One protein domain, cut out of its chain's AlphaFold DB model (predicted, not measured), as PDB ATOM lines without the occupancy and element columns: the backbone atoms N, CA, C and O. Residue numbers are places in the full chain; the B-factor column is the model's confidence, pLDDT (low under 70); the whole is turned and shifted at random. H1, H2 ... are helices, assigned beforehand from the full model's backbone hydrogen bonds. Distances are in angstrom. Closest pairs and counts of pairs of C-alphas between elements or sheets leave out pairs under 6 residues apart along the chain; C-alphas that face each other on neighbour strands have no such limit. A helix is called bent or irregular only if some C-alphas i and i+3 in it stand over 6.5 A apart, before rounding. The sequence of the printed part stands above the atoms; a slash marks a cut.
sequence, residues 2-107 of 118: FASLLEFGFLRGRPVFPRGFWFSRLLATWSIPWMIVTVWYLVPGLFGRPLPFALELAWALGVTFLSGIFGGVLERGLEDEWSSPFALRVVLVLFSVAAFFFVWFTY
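What this domain is: This is residues 2 to 107 of the 118 residues of an uncharacterized protein of Candidatus Caldatribacterium californiense (UniProt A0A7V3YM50). A bent helix, H2, has its first arm, H2a, held between two longer helices, H4 and H5; H4 runs back beside both arms, while H5 slants away and sticks out with residues 100 to 107. H1 lies near H2a on another side, and little H3 sits at the far end, beyond H2b, where the chain turns back into H4. The printed part has 106 residues with five named helices, in the order H1, H2, H3, H4, H5, and no named strand; its class is all helix. It is loose, with a radius of gyration of the C-alphas of 17.0 A, and elongated, spanning 52 by 31 by 23 A.

How they stand to each other: H1, residues 2 to 11, touches no helix. H2, residues 21 to 40, was assigned as one helix by its hydrogen bonds but is bent: C-alphas 30 and 33 are 6.6 A apart, and its arms H2a, residues 21 to 30, and H2b, residues 33 to 40, stand at a steep tilt of 46 degrees. H1 and H2a are close but not clearly touching; their closest C-alphas, of Ser 4 and Arg 25, are 7.5 A apart, and they run opposite ways at a shallow tilt of 10 degrees. H3, residues 42 to 47, and H2b meet only through their link. H4, residues 53 to 81, touches H2a with residues 71 to 79 alone, closest at the C-alphas of Ser 24 and Glu 75, 4.7 A, at a shallow tilt of 27 degrees, opposite ways. H4 touches H2b with residues 59 to 67 alone, closest at the C-alphas of Ile 36 and Val 63, 6.3 A, at a steep tilt of 41 degrees, opposite ways. H5, residues 85 to 107, touches H2a with residues 87 to 95 alone, closest at the C-alphas of Phe 23 and Leu 88, 5.3 A; they run the same way at a steep tilt of 35.2 degrees, only just past shallow. H4 and H5 are apart. The packing is mostly crossed, but only just: of 3 such touching pairs, 1 is at a shallow tilt. Every O i to N i+4 pair is within hydrogen-bond range in H1, H2a, H2b and H3, against 23 of 25 in H4 and 18 of 19 in H5.

Where its parts are: H1 begins at C-alpha 2, (10.866, 23.219, 100.746), and is 14.3 A long. H2a measures 14.4 A, H2b 10.2 A and H3 8.5 A. H4 measures 42.5 A from C-alpha 53 at (9.656, 2.805, 75.838); it is irregular, only just, with C-alphas 77 and 80 6.6 A apart. H5 measures 33.5 A and ends at C-alpha 107, (17.142, 1.457, 106.429).

The domain as a whole: The two C-alphas farthest apart, of Pro 15 and Arg 49, are 54.1 A apart. The printed part has no cut and no long link. The pLDDT is under 70 at residues 12 to 18 and 81 to 83.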
ATOM      1  N   PHE A   2       9.939  22.064 100.712       72.62
ATOM      2  CA  PHE A   2      10.866  23.219 100.746       72.62
ATOM      3  C   PHE A   2      10.295  24.489 100.100       72.62
ATOM      4  O   PHE A   2      10.368  25.561 100.694       72.62
ATOM      5  N   ALA A   3       9.643  24.356  98.942       75.81
ATOM      6  CA  ALA A   3       8.902  25.457  98.323       75.81
ATOM      7  C   ALA A   3       7.843  26.036  99.279       75.81
ATOM      8  O   ALA A   3       7.725  27.246  99.423       75.81
ATOM      9  N   SER A   4       7.149  25.166 100.016       77.06
ATOM     10  CA  SER A   4       6.114  25.550 100.973       77.06
ATOM     11  C   SER A   4       6.657  26.322 102.180       77.06
ATOM     12  O   SER A   4       5.988  27.228 102.670       77.06
ATOM     13  N   LEU A   5       7.867  25.987 102.646       77.94
ATOM     14  CA  LEU A   5       8.567  26.715 103.711       77.94
ATOM     15  C   LEU A   5       8.992  28.115 103.259       77.94
ATOM     16  O   LEU A   5       8.820  29.077 104.006       77.94
ATOM     17  N   LEU A   6       9.517  28.231 102.036       79.00
ATOM     18  CA  LEU A   6       9.872  29.525 101.450       79.00
ATOM     19  C   LEU A   6       8.635  30.406 101.298       79.00
ATOM     20  O   LEU A   6       8.629  31.559 101.718       79.00
ATOM     21  N   GLU A   7       7.561  29.840 100.760       77.56
ATOM     22  CA  GLU A   7       6.307  30.549 100.547       77.56
ATOM     23  C   GLU A   7       5.658  30.994 101.861       77.56
ATOM     24  O   GLU A   7       5.179  32.123 101.956       77.56
ATOM     25  N   PHE A   8       5.738  30.174 102.916       76.31
ATOM     26  CA  PHE A   8       5.353  30.590 104.264       76.31
ATOM     27  C   PHE A   8       6.165  31.806 104.731       76.31
ATOM     28  O   PHE A   8       5.594  32.760 105.254       76.31
ATOM     29  N   GLY A   9       7.484  31.801 104.508       75.56
ATOM     30  CA  GLY A   9       8.367  32.921 104.839       75.56
ATOM     31  C   GLY A   9       7.965  34.233 104.156       75.56
ATOM     32  O   GLY A   9       7.952  35.277 104.805       75.56
ATOM     33  N   PHE A  10       7.568  34.178 102.882       73.75
ATOM     34  CA  PHE A  10       7.123  35.356 102.127       73.75
ATOM     35  C   PHE A  10       5.693  35.806 102.467       73.75
ATOM     36  O   PHE A  10       5.408  37.005 102.457       73.75
ATOM     37  N   LEU A  11       4.782  34.875 102.767       72.56
ATOM     38  CA  LEU A  11       3.364  35.173 102.999       72.56
ATOM     39  C   LEU A  11       3.024  35.506 104.455       72.56
ATOM     40  O   LEU A  11       2.022  36.176 104.693       72.56
ATOM     41  N   ARG A  12       3.851  35.110 105.433       65.44
ATOM     42  CA  ARG A  12       3.600  35.347 106.869       65.44
ATOM     43  C   ARG A  12       3.435  36.829 107.235       65.44
ATOM     44  O   ARG A  12       2.802  37.132 108.238       65.44
ATOM     45  N   GLY A  13       3.998  37.741 106.439       61.06
ATOM     46  CA  GLY A  13       3.881  39.190 106.634       61.06
ATOM     47  C   GLY A  13       2.654  39.842 105.984       61.06
ATOM     48  O   GLY A  13       2.492  41.055 106.099       61.06
ATOM     49  N   ARG A  14       1.806  39.086 105.269       69.00
ATOM     50  CA  ARG A  14       0.627  39.634 104.583       69.00
ATOM     51  C   ARG A  14      -0.623  39.593 105.476       69.00
ATOM     52  O   ARG A  14      -0.786  38.653 106.248       69.00
ATOM     53  N   PRO A  15      -1.538  40.573 105.343       58.75
ATOM     54  CA  PRO A  15      -2.751  40.659 106.163       58.75
ATOM     55  C   PRO A  15      -3.759  39.530 105.891       58.75
ATOM     56  O   PRO A  15      -4.591  39.234 106.743       58.75
ATOM     57  N   VAL A  16      -3.677  38.885 104.724       63.88
ATOM     58  CA  VAL A  16      -4.514  37.743 104.341       63.88
ATOM     59  C   VAL A  16      -3.628  36.501 104.335       63.88
ATOM     60  O   VAL A  16      -3.046  36.149 103.311       63.88
ATOM     61  N   PHE A  17      -3.459  35.886 105.507       67.12
ATOM     62  CA  PHE A  17      -2.817  34.579 105.622       67.12
ATOM     63  C   PHE A  17      -3.904  33.495 105.596       67.12
ATOM     64  O   PHE A  17      -4.785  33.510 106.466       67.12
ATOM     65  N   PRO A  18      -3.879  32.569 104.624       69.88
ATOM     66  CA  PRO A  18      -4.902  31.542 104.532       69.88
ATOM     67  C   PRO A  18      -4.867  30.628 105.759       69.88
ATOM     68  O   PRO A  18      -3.829  30.081 106.140       69.88
ATOM     69  N   ARG A  19      -6.025  30.462 106.408       72.81
ATOM     70  CA  ARG A  19      -6.146  29.683 107.654       72.81
ATOM     71  C   ARG A  19      -5.832  28.199 107.439       72.81
ATOM     72  O   ARG A  19      -5.325  27.557 108.355       72.81
ATOM     73  N   GLY A  20      -6.101  27.684 106.238       80.75
ATOM     74  CA  GLY A  20      -5.858  26.299 105.843       80.75
ATOM     75  C   GLY A  20      -4.466  26.012 105.276       80.75
ATOM     76  O   GLY A  20      -4.203  24.860 104.947       80.75
ATOM     77  N   PHE A  21      -3.559  26.997 105.196       82.94
ATOM     78  CA  PHE A  21      -2.274  26.894 104.479       82.94
ATOM     79  C   PHE A  21      -1.487  25.606 104.771       82.94
ATOM     80  O   PHE A  21      -1.080  24.882 103.866       82.94
ATOM     81  N   TRP A  22      -1.258  25.298 106.051       82.12
ATOM     82  CA  TRP A  22      -0.494  24.108 106.434       82.12
ATOM     83  C   TRP A  22      -1.282  22.819 106.228       82.12
ATOM     84  O   TRP A  22      -0.704  21.810 105.833       82.12
ATOM     85  N   PHE A  23      -2.588  22.852 106.485       85.69
ATOM     86  CA  PHE A  23      -3.452  21.688 106.332       85.69
ATOM     87  C   PHE A  23      -3.506  21.239 104.871       85.69
ATOM     88  O   PHE A  23      -3.230  20.074 104.585       85.69
ATOM     89  N   SER A  24      -3.780  22.170 103.954       87.44
ATOM     90  CA  SER A  24      -3.923  21.890 102.526       87.44
ATOM     91  C   SER A  24      -2.630  21.324 101.927       87.44
ATOM     92  O   SER A  24      -2.652  20.280 101.278       87.44
ATOM     93  N   ARG A  25      -1.478  21.926 102.247       88.19
ATOM     94  CA  ARG A  25      -0.155  21.522 101.737       88.19
ATOM     95  C   ARG A  25       0.341  20.198 102.291       88.19
ATOM     96  O   ARG A  25       0.914  19.397 101.551       88.19
ATOM     97  N   LEU A  26       0.164  19.959 103.593       88.19
ATOM     98  CA  LEU A  26       0.562  18.689 104.206       88.19
ATOM     99  C   LEU A  26      -0.292  17.545 103.661       88.19
ATOM    100  O   LEU A  26       0.249  16.497 103.307       88.19
ATOM    101  N   LEU A  27      -1.602  17.770 103.533       87.62
ATOM    102  CA  LEU A  27      -2.507  16.780 102.973       87.62
ATOM    103  C   LEU A  27      -2.209  16.521 101.491       87.62
ATOM    104  O   LEU A  27      -2.129  15.364 101.094       87.62
ATOM    105  N   ALA A  28      -1.976  17.559 100.685       89.75
ATOM    106  CA  ALA A  28      -1.587  17.403  99.283       89.75
ATOM    107  C   ALA A  28      -0.265  16.644  99.136       89.75
ATOM    108  O   ALA A  28      -0.193  15.679  98.378       89.75
ATOM    109  N   THR A  29       0.752  17.005  99.922       88.75
ATOM    110  CA  THR A  29       2.055  16.321  99.908       88.75
ATOM    111  C   THR A  29       1.915  14.834 100.237       88.75
ATOM    112  O   THR A  29       2.581  14.006  99.620       88.75
ATOM    113  N   TRP A  30       1.048  14.484 101.188       88.06
ATOM    114  CA  TRP A  30       0.796  13.092 101.555       88.06
ATOM    115  C   TRP A  30      -0.049  12.335 100.517       88.06
ATOM    116  O   TRP A  30       0.211  11.162 100.259       88.06
ATOM    117  N   SER A  31      -1.023  12.994  99.887       89.31
ATOM    118  CA  SER A  31      -1.938  12.378  98.916       89.31
ATOM    119  C   SER A  31      -1.326  12.182  97.522       89.31
ATOM    120  O   SER A  31      -1.733  11.271  96.805       89.31
ATOM    121  N   ILE A  32      -0.349  13.004  97.118       91.50
ATOM    122  CA  ILE A  32       0.280  12.928  95.786       91.50
ATOM    123  C   ILE A  32       0.900  11.545  95.500       91.50
ATOM    124  O   ILE A  32       0.580  10.989  94.449       91.50
ATOM    125  N   PRO A  33       1.726  10.944  96.383       89.88
ATOM    126  CA  PRO A  33       2.257   9.597  96.163       89.88
ATOM    127  C   PRO A  33       1.166   8.550  95.918       89.88
ATOM    128  O   PRO A  33       1.290   7.735  95.008       89.88
ATOM    129  N   TRP A  34       0.067   8.604  96.675       90.38
ATOM    130  CA  TRP A  34      -1.064   7.689  96.505       90.38
ATOM    131  C   TRP A  34      -1.780   7.886  95.172       90.38
ATOM    132  O   TRP A  34      -2.165   6.909  94.528       90.38
ATOM    133  N   MET A  35      -1.914   9.134  94.728       93.12
ATOM    134  CA  MET A  35      -2.438   9.448  93.404       93.12
ATOM    135  C   MET A  35      -1.523   8.874  92.312       93.12
ATOM    136  O   MET A  35      -2.002   8.162  91.431       93.12
ATOM    137  N   ILE A  36      -0.208   9.103  92.415       93.44
ATOM    138  CA  ILE A  36       0.783   8.569  91.471       93.44
ATOM    139  C   ILE A  36       0.668   7.051  91.390       93.44
ATOM    140  O   ILE A  36       0.555   6.538  90.287       93.44
ATOM    141  N   VAL A  37       0.636   6.337  92.519       90.62
ATOM    142  CA  VAL A  37       0.439   4.877  92.537       90.62
ATOM    143  C   VAL A  37      -0.876   4.508  91.845       90.62
ATOM    144  O   VAL A  37      -0.887   3.697  90.925       90.62
ATOM    145  N   THR A  38      -1.983   5.145  92.215       90.25
ATOM    146  CA  THR A  38      -3.303   4.814  91.657       90.25
ATOM    147  C   THR A  38      -3.336   4.964  90.138       90.25
ATOM    148  O   THR A  38      -3.831   4.081  89.442       90.25
ATOM    149  N   VAL A  39      -2.784   6.058  89.610       93.12
ATOM    150  CA  VAL A  39      -2.775   6.312  88.168       93.12
ATOM    151  C   VAL A  39      -1.719   5.466  87.473       93.12
ATOM    152  O   VAL A  39      -2.037   4.807  86.492       93.12
ATOM    153  N   TRP A  40      -0.489   5.413  87.983       91.75
ATOM    154  CA  TRP A  40       0.610   4.656  87.379       91.75
ATOM    155  C   TRP A  40       0.235   3.197  87.125       91.75
ATOM    156  O   TRP A  40       0.470   2.691  86.027       91.75
ATOM    157  N   TYR A  41      -0.411   2.554  88.102       89.19
ATOM    158  CA  TYR A  41      -0.784   1.145  88.032       89.19
ATOM    159  C   TYR A  41      -2.008   0.846  87.143       89.19
ATOM    160  O   TYR A  41      -2.266  -0.325  86.861       89.19
ATOM    161  N   LEU A  42      -2.717   1.856  86.616       90.25
ATOM    162  CA  LEU A  42      -3.803   1.630  85.649       90.25
ATOM    163  C   LEU A  42      -3.302   0.947  84.375       90.25
ATOM    164  O   LEU A  42      -3.919   0.003  83.892       90.25
ATOM    165  N   VAL A  43      -2.174   1.405  83.832       88.88
ATOM    166  CA  VAL A  43      -1.596   0.847  82.603       88.88
ATOM    167  C   VAL A  43      -1.214  -0.629  82.748       88.88
ATOM    168  O   VAL A  43      -1.718  -1.433  81.961       88.88
ATOM    169  N   PRO A  44      -0.381  -1.036  83.727       85.94
ATOM    170  CA  PRO A  44      -0.054  -2.446  83.896       85.94
ATOM    171  C   PRO A  44      -1.290  -3.280  84.259       85.94
ATOM    172  O   PRO A  44      -1.398  -4.410  83.790       85.94
ATOM    173  N   GLY A  45      -2.249  -2.726  85.010       87.50
ATOM    174  CA  GLY A  45      -3.498  -3.412  85.349       87.50
ATOM    175  C   GLY A  45      -4.416  -3.684  84.150       87.50
ATOM    176  O   GLY A  45      -5.056  -4.730  84.104       87.50
ATOM    177  N   LEU A  46      -4.473  -2.775  83.170       88.62
ATOM    178  CA  LEU A  46      -5.337  -2.911  81.989       88.62
ATOM    179  C   LEU A  46      -4.676  -3.674  80.838       88.62
ATOM    180  O   LEU A  46      -5.333  -4.469  80.170       88.62
ATOM    181  N   PHE A  47      -3.392  -3.422  80.578       85.69
ATOM    182  CA  PHE A  47      -2.702  -3.971  79.407       85.69
ATOM    183  C   PHE A  47      -1.880  -5.226  79.722       85.69
ATOM    184  O   PHE A  47      -1.572  -5.987  78.803       85.69
ATOM    185  N   GLY A  48      -1.516  -5.456  80.990       80.62
ATOM    186  CA  GLY A  48      -0.794  -6.653  81.448       80.62
ATOM    187  C   GLY A  48       0.578  -6.879  80.803       80.62
ATOM    188  O   GLY A  48       1.173  -7.941  80.975       80.62
ATOM    189  N   ARG A  49       1.075  -5.920  80.015       79.94
ATOM    190  CA  ARG A  49       2.312  -6.011  79.238       79.94
ATOM    191  C   ARG A  49       3.067  -4.685  79.315       79.94
ATOM    192  O   ARG A  49       2.415  -3.639  79.353       79.94
ATOM    193  N   PRO A  50       4.410  -4.718  79.312       80.00
ATOM    194  CA  PRO A  50       5.211  -3.504  79.224       80.00
ATOM    195  C   PRO A  50       4.910  -2.784  77.908       80.00
ATOM    196  O   PRO A  50       4.712  -3.421  76.865       80.00
ATOM    197  N   LEU A  51       4.835  -1.457  77.963       84.81
ATOM    198  CA  LEU A  51       4.588  -0.651  76.774       84.81
ATOM    199  C   LEU A  51       5.921  -0.417  76.044       84.81
ATOM    200  O   LEU A  51       6.997  -0.559  76.623       84.81
ATOM    201  N   PRO A  52       5.897  -0.023  74.760       91.00
ATOM    202  CA  PRO A  52       7.091   0.500  74.115       91.00
ATOM    203  C   PRO A  52       7.647   1.685  74.915       91.00
ATOM    204  O   PRO A  52       6.877   2.532  75.367       91.00
ATOM    205  N   PHE A  53       8.973   1.793  75.019       90.44
ATOM    206  CA  PHE A  53       9.656   2.805  75.838       90.44
ATOM    207  C   PHE A  53       9.117   4.235  75.657       90.44
ATOM    208  O   PHE A  53       8.910   4.960  76.627       90.44
ATOM    209  N   ALA A  54       8.835   4.642  74.415       92.88
ATOM    210  CA  ALA A  54       8.297   5.973  74.130       92.88
ATOM    211  C   ALA A  54       6.918   6.211  74.777       92.88
ATOM    212  O   ALA A  54       6.623   7.317  75.227       92.88
ATOM    213  N   LEU A  55       6.084   5.172  74.842       91.31
ATOM    214  CA  LEU A  55       4.754   5.231  75.434       91.31
ATOM    215  C   LEU A  55       4.811   5.133  76.965       91.31
ATOM    216  O   LEU A  55       4.041   5.816  77.630       91.31
ATOM    217  N   GLU A  56       5.756   4.368  77.524       90.00
ATOM    218  CA  GLU A  56       6.041   4.392  78.969       90.00
ATOM    219  C   GLU A  56       6.493   5.779  79.425       90.00
ATOM    220  O   GLU A  56       6.001   6.295  80.427       90.00
ATOM    221  N   LEU A  57       7.378   6.421  78.657       94.00
ATOM    222  CA  LEU A  57       7.832   7.778  78.942       94.00
ATOM    223  C   LEU A  57       6.681   8.786  78.842       94.00
ATOM    224  O   LEU A  57       6.504   9.608  79.742       94.00
ATOM    225  N   ALA A  58       5.874   8.709  77.780       95.00
ATOM    226  CA  ALA A  58       4.692   9.557  77.630       95.00
ATOM    227  C   ALA A  58       3.709   9.363  78.796       95.00
ATOM    228  O   ALA A  58       3.165  10.337  79.319       95.00
ATOM    229  N   TRP A  59       3.531   8.119  79.247       94.00
ATOM    230  CA  TRP A  59       2.699   7.800  80.399       94.00
ATOM    231  C   TRP A  59       3.262   8.379  81.696       94.00
ATOM    232  O   TRP A  59       2.536   9.053  82.418       94.00
ATOM    233  N   ALA A  60       4.559   8.207  81.965       93.12
ATOM    234  CA  ALA A  60       5.226   8.760  83.145       93.12
ATOM    235  C   ALA A  60       5.109  10.283  83.228       93.12
ATOM    236  O   ALA A  60       4.805  10.831  84.293       93.12
ATOM    237  N   LEU A  61       5.287  10.967  82.099       96.25
ATOM    238  CA  LEU A  61       5.073  12.408  82.008       96.25
ATOM    239  C   LEU A  61       3.608  12.774  82.272       96.25
ATOM    240  O   LEU A  61       3.344  13.706  83.030       96.25
ATOM    241  N   GLY A  62       2.663  12.009  81.719       96.19
ATOM    242  CA  GLY A  62       1.230  12.177  81.966       96.19
ATOM    243  C   GLY A  62       0.860  12.028  83.444       96.19
ATOM    244  O   GLY A  62       0.225  12.918  84.006       96.19
ATOM    245  N   VAL A  63       1.315  10.957  84.102       95.44
ATOM    246  CA  VAL A  63       1.089  10.722  85.540       95.44
ATOM    247  C   VAL A  63       1.679  11.857  86.377       95.44
ATOM    248  O   VAL A  63       1.013  12.380  87.272       95.44
ATOM    249  N   THR A  64       2.900  12.290  86.054       94.88
ATOM    250  CA  THR A  64       3.565  13.399  86.752       94.88
ATOM    251  C   THR A  64       2.768  14.694  86.609       94.88
ATOM    252  O   THR A  64       2.489  15.366  87.603       94.88
ATOM    253  N   PHE A  65       2.335  15.030  85.395       95.94
ATOM    254  CA  PHE A  65       1.546  16.230  85.135       95.94
ATOM    255  C   PHE A  65       0.193  16.205  85.861       95.94
ATOM    256  O   PHE A  65      -0.167  17.171  86.537       95.94
ATOM    257  N   LEU A  66      -0.517  15.072  85.808       95.56
ATOM    258  CA  LEU A  66      -1.773  14.874  86.536       95.56
ATOM    259  C   LEU A  66      -1.584  15.007  88.052       95.56
ATOM    260  O   LEU A  66      -2.444  15.570  88.725       95.56
ATOM    261  N   SER A  67      -0.444  14.562  88.590       94.19
ATOM    262  CA  SER A  67      -0.114  14.716  90.014       94.19
ATOM    263  C   SER A  67       0.080  16.157  90.443       94.19
ATOM    264  O   SER A  67      -0.423  16.545  91.500       94.19
ATOM    265  N   GLY A  68       0.698  16.972  89.589       92.56
ATOM    266  CA  GLY A  68       0.802  18.409  89.815       92.56
ATOM    267  C   GLY A  68      -0.568  19.087  89.824       92.56
ATOM    268  O   GLY A  68      -0.861  19.861  90.734       92.56
ATOM    269  N   ILE A  69      -1.432  18.758  88.854       94.69
ATOM    270  CA  ILE A  69      -2.798  19.305  88.791       94.69
ATOM    271  C   ILE A  69      -3.596  18.903  90.031       94.69
ATOM    272  O   ILE A  69      -4.186  19.765  90.678       94.69
ATOM    273  N   PHE A  70      -3.597  17.616  90.375       94.31
ATOM    274  CA  PHE A  70      -4.309  17.105  91.541       94.31
ATOM    275  C   PHE A  70      -3.856  17.802  92.828       94.31
ATOM    276  O   PHE A  70      -4.695  18.288  93.583       94.31
ATOM    277  N   GLY A  71      -2.540  17.911  93.040       91.69
ATOM    278  CA  GLY A  71      -1.973  18.623  94.183       91.69
ATOM    279  C   GLY A  71      -2.439  20.077  94.240       91.69
ATOM    280  O   GLY A  71      -2.954  20.509  95.265       91.69
ATOM    281  N   GLY A  72      -2.351  20.805  93.124       90.00
ATOM    282  CA  GLY A  72      -2.769  22.208  93.063       90.00
ATOM    283  C   GLY A  72      -4.271  22.422  93.282       90.00
ATOM    284  O   GLY A  72      -4.664  23.396  93.923       90.00
ATOM    285  N   VAL A  73      -5.122  21.520  92.782       90.81
ATOM    286  CA  VAL A  73      -6.576  21.562  93.022       90.81
ATOM    287  C   VAL A  73      -6.886  21.291  94.491       90.81
ATOM    288  O   VAL A  73      -7.681  22.017  95.086       90.81
ATOM    289  N   LEU A  74      -6.242  20.284  95.085       89.62
ATOM    290  CA  LEU A  74      -6.439  19.938  96.490       89.62
ATOM    291  C   LEU A  74      -5.972  21.066  97.415       89.62
ATOM    292  O   LEU A  74      -6.670  21.408  98.367       89.62
ATOM    293  N   GLU A  75      -4.815  21.663  97.120       89.00
ATOM    294  CA  GLU A  75      -4.281  22.787  97.887       89.00
ATOM    295  C   GLU A  75      -5.253  23.966  97.870       89.00
ATOM    296  O   GLU A  75      -5.681  24.403  98.936       89.00
ATOM    297  N   ARG A  76      -5.670  24.414  96.680       86.88
ATOM    298  CA  ARG A  76      -6.588  25.555  96.531       86.88
ATOM    299  C   ARG A  76      -7.958  25.303  97.150       86.88
ATOM    300  O   ARG A  76      -8.486  26.182  97.816       86.88
ATOM    301  N   GLY A  77      -8.528  24.114  96.952       84.94
ATOM    302  CA  GLY A  77      -9.856  23.786  97.477       84.94
ATOM    303  C   GLY A  77      -9.914  23.764  99.006       84.94
ATOM    304  O   GLY A  77     -10.934  24.102  99.592       84.94
ATOM    305  N   LEU A  78      -8.812  23.400  99.668       84.31
ATOM    306  CA  LEU A  78      -8.766  23.265 101.127       84.31
ATOM    307  C   LEU A  78      -8.202  24.492 101.849       84.31
ATOM    308  O   LEU A  78      -8.322  24.587 103.071       84.31
ATOM    309  N   GLU A  79      -7.565  25.407 101.122       81.94
ATOM    310  CA  GLU A  79      -6.916  26.589 101.687       81.94
ATOM    311  C   GLU A  79      -7.932  27.621 102.218       81.94
ATOM    312  O   GLU A  79      -7.698  28.206 103.284       81.94
ATOM    313  N   ASP A  80      -9.079  27.757 101.540       70.56
ATOM    314  CA  ASP A  80     -10.143  28.711 101.884       70.56
ATOM    315  C   ASP A  80     -11.235  28.120 102.797       70.56
ATOM    316  O   ASP A  80     -11.767  28.818 103.664       70.56
ATOM    317  N   GLU A  81     -11.557  26.829 102.658       68.44
ATOM    318  CA  GLU A  81     -12.696  26.214 103.359       68.44
ATOM    319  C   GLU A  81     -12.328  25.576 104.708       68.44
ATOM    320  O   GLU A  81     -13.160  25.513 105.621       68.44
ATOM    321  N   TRP A  82     -11.085  25.111 104.886       65.38
ATOM    322  CA  TRP A  82     -10.743  24.227 106.003       65.38
ATOM    323  C   TRP A  82      -9.858  24.902 107.055       65.38
ATOM    324  O   TRP A  82      -8.666  25.119 106.864       65.38
ATOM    325  N   SER A  83     -10.432  25.184 108.230       64.94
ATOM    326  CA  SER A  83      -9.704  25.795 109.360       64.94
ATOM    327  C   SER A  83      -9.834  25.043 110.687       64.94
ATOM    328  O   SER A  83      -9.526  25.594 111.741       64.94
ATOM    329  N   SER A  84     -10.257  23.771 110.671       80.06
ATOM    330  CA  SER A  84     -10.367  22.985 111.907       80.06
ATOM    331  C   SER A  84      -8.979  22.665 112.499       80.06
ATOM    332  O   SER A  84      -8.230  21.869 111.920       80.06
ATOM    333  N   PRO A  85      -8.631  23.193 113.690       79.94
ATOM    334  CA  PRO A  85      -7.340  22.928 114.330       79.94
ATOM    335  C   PRO A  85      -7.205  21.477 114.813       79.94
ATOM    336  O   PRO A  85      -6.106  21.015 115.123       79.94
ATOM    337  N   PHE A  86      -8.313  20.739 114.918       85.12
ATOM    338  CA  PHE A  86      -8.283  19.304 115.187       85.12
ATOM    339  C   PHE A  86      -7.852  18.517 113.944       85.12
ATOM    340  O   PHE A  86      -6.936  17.703 114.031       85.12
ATOM    341  N   ALA A  87      -8.430  18.821 112.778       82.38
ATOM    342  CA  ALA A  87      -8.066  18.173 111.517       82.38
ATOM    343  C   ALA A  87      -6.585  18.395 111.167       82.38
ATOM    344  O   ALA A  87      -5.894  17.452 110.783       82.38
ATOM    345  N   LEU A  88      -6.065  19.607 111.396       85.31
ATOM    346  CA  LEU A  88      -4.639  19.898 111.227       85.31
ATOM    347  C   LEU A  88      -3.753  19.027 112.126       85.31
ATOM    348  O   LEU A  88      -2.739  18.512 111.662       85.31
ATOM    349  N   ARG A  89      -4.136  18.828 113.394       86.75
ATOM    350  CA  ARG A  89      -3.395  17.951 114.311       86.75
ATOM    351  C   ARG A  89      -3.375  16.506 113.821       86.75
ATOM    352  O   ARG A  89      -2.318  15.887 113.846       86.75
ATOM    353  N   VAL A  90      -4.506  15.998 113.333       87.38
ATOM    354  CA  VAL A  90      -4.585  14.647 112.757       87.38
ATOM    355  C   VAL A  90      -3.659  14.517 111.545       87.38
ATOM    356  O   VAL A  90      -2.844  13.599 111.504       87.38
ATOM    357  N   VAL A  91      -3.716  15.460 110.598       86.94
ATOM    358  CA  VAL A  91      -2.849  15.446 109.405       86.94
ATOM    359  C   VAL A  91      -1.373  15.551 109.777       86.94
ATOM    360  O   VAL A  91      -0.557  14.836 109.206       86.94
ATOM    361  N   LEU A  92      -1.014  16.373 110.763       88.69
ATOM    362  CA  LEU A  92       0.363  16.467 111.258       88.69
ATOM    363  C   LEU A  92       0.864  15.145 111.845       88.69
ATOM    364  O   LEU A  92       1.996  14.748 111.564       88.69
ATOM    365  N   VAL A  93       0.038  14.457 112.638       90.69
ATOM    366  CA  VAL A  93       0.383  13.137 113.186       90.69
ATOM    367  C   VAL A  93       0.573  12.132 112.053       90.69
ATOM    368  O   VAL A  93       1.616  11.490 111.991       90.69
ATOM    369  N   LEU A  94      -0.376  12.047 111.115       87.94
ATOM    370  CA  LEU A  94      -0.287  11.138 109.967       87.94
ATOM    371  C   LEU A  94       0.943  11.418 109.104       87.94
ATOM    372  O   LEU A  94       1.665  10.493 108.742       87.94
ATOM    373  N   PHE A  95       1.219  12.689 108.818       87.25
ATOM    374  CA  PHE A  95       2.396  13.101 108.066       87.25
ATOM    375  C   PHE A  95       3.692  12.724 108.794       87.25
ATOM    376  O   PHE A  95       4.623  12.231 108.168       87.25
ATOM    377  N   SER A  96       3.742  12.897 110.117       89.69
ATOM    378  CA  SER A  96       4.906  12.522 110.929       89.69
ATOM    379  C   SER A  96       5.129  11.009 110.937       89.69
ATOM    380  O   SER A  96       6.262  10.559 110.784       89.69
ATOM    381  N   VAL A  97       4.056  10.220 111.056       90.25
ATOM    382  CA  VAL A  97       4.110   8.752 110.955       90.25
ATOM    383  C   VAL A  97       4.569   8.324 109.560       90.25
ATOM    384  O   VAL A  97       5.445   7.473 109.439       90.25
ATOM    385  N   ALA A  98       4.043   8.949 108.503       85.44
ATOM    386  CA  ALA A  98       4.454   8.671 107.130       85.44
ATOM    387  C   ALA A  98       5.935   9.008 106.903       85.44
ATOM    388  O   ALA A  98       6.667   8.194 106.347       85.44
ATOM    389  N   ALA A  99       6.399  10.167 107.375       86.94
ATOM    390  CA  ALA A  99       7.804  10.559 107.301       86.94
ATOM    391  C   ALA A  99       8.703   9.580 108.070       86.94
ATOM    392  O   ALA A  99       9.745   9.173 107.558       86.94
ATOM    393  N   PHE A 100       8.278   9.153 109.263       89.12
ATOM    394  CA  PHE A 100       8.974   8.126 110.032       89.12
ATOM    395  C   PHE A 100       9.073   6.815 109.252       89.12
ATOM    396  O   PHE A 100      10.170   6.278 109.141       89.12
ATOM    397  N   PHE A 101       7.979   6.327 108.660       85.00
ATOM    398  CA  PHE A 101       8.012   5.110 107.845       85.00
ATOM    399  C   PHE A 101       8.906   5.254 106.618       85.00
ATOM    400  O   PHE A 101       9.698   4.356 106.359       85.00
ATOM    401  N   PHE A 102       8.858   6.385 105.911       81.31
ATOM    402  CA  PHE A 102       9.738   6.631 104.768       81.31
ATOM    403  C   PHE A 102      11.218   6.556 105.153       81.31
ATOM    404  O   PHE A 102      11.998   5.894 104.472       81.31
ATOM    405  N   VAL A 103      11.614   7.187 106.261       86.81
ATOM    406  CA  VAL A 103      13.005   7.149 106.735       86.81
ATOM    407  C   VAL A 103      13.362   5.763 107.269       86.81
ATOM    408  O   VAL A 103      14.369   5.188 106.871       86.81
ATOM    409  N   TRP A 104      12.542   5.200 108.155       85.81
ATOM    410  CA  TRP A 104      12.829   3.933 108.821       85.81
ATOM    411  C   TRP A 104      12.873   2.756 107.843       85.81
ATOM    412  O   TRP A 104      13.836   1.991 107.865       85.81
ATOM    413  N   PHE A 105      11.890   2.644 106.944       81.94
ATOM    414  CA  PHE A 105      11.837   1.559 105.959       81.94
ATOM    415  C   PHE A 105      12.915   1.659 104.886       81.94
ATOM    416  O   PHE A 105      13.274   0.642 104.301       81.94
ATOM    417  N   THR A 106      13.506   2.842 104.687       81.31
ATOM    418  CA  THR A 106      14.704   2.977 103.846       81.31
ATOM    419  C   THR A 106      15.897   2.213 104.437       81.31
ATOM    420  O   THR A 106      16.705   1.673 103.688       81.31
ATOM    421  N   TYR A 107      16.017   2.134 105.767       83.25
ATOM    422  CA  TYR A 107      17.142   1.457 106.429       83.25
ATOM    423  C   TYR A 107      16.823   0.039 106.899       83.25
ATOM    424  O   TYR A 107      17.731  -0.783 107.023       83.25
TER     425      TYR A 107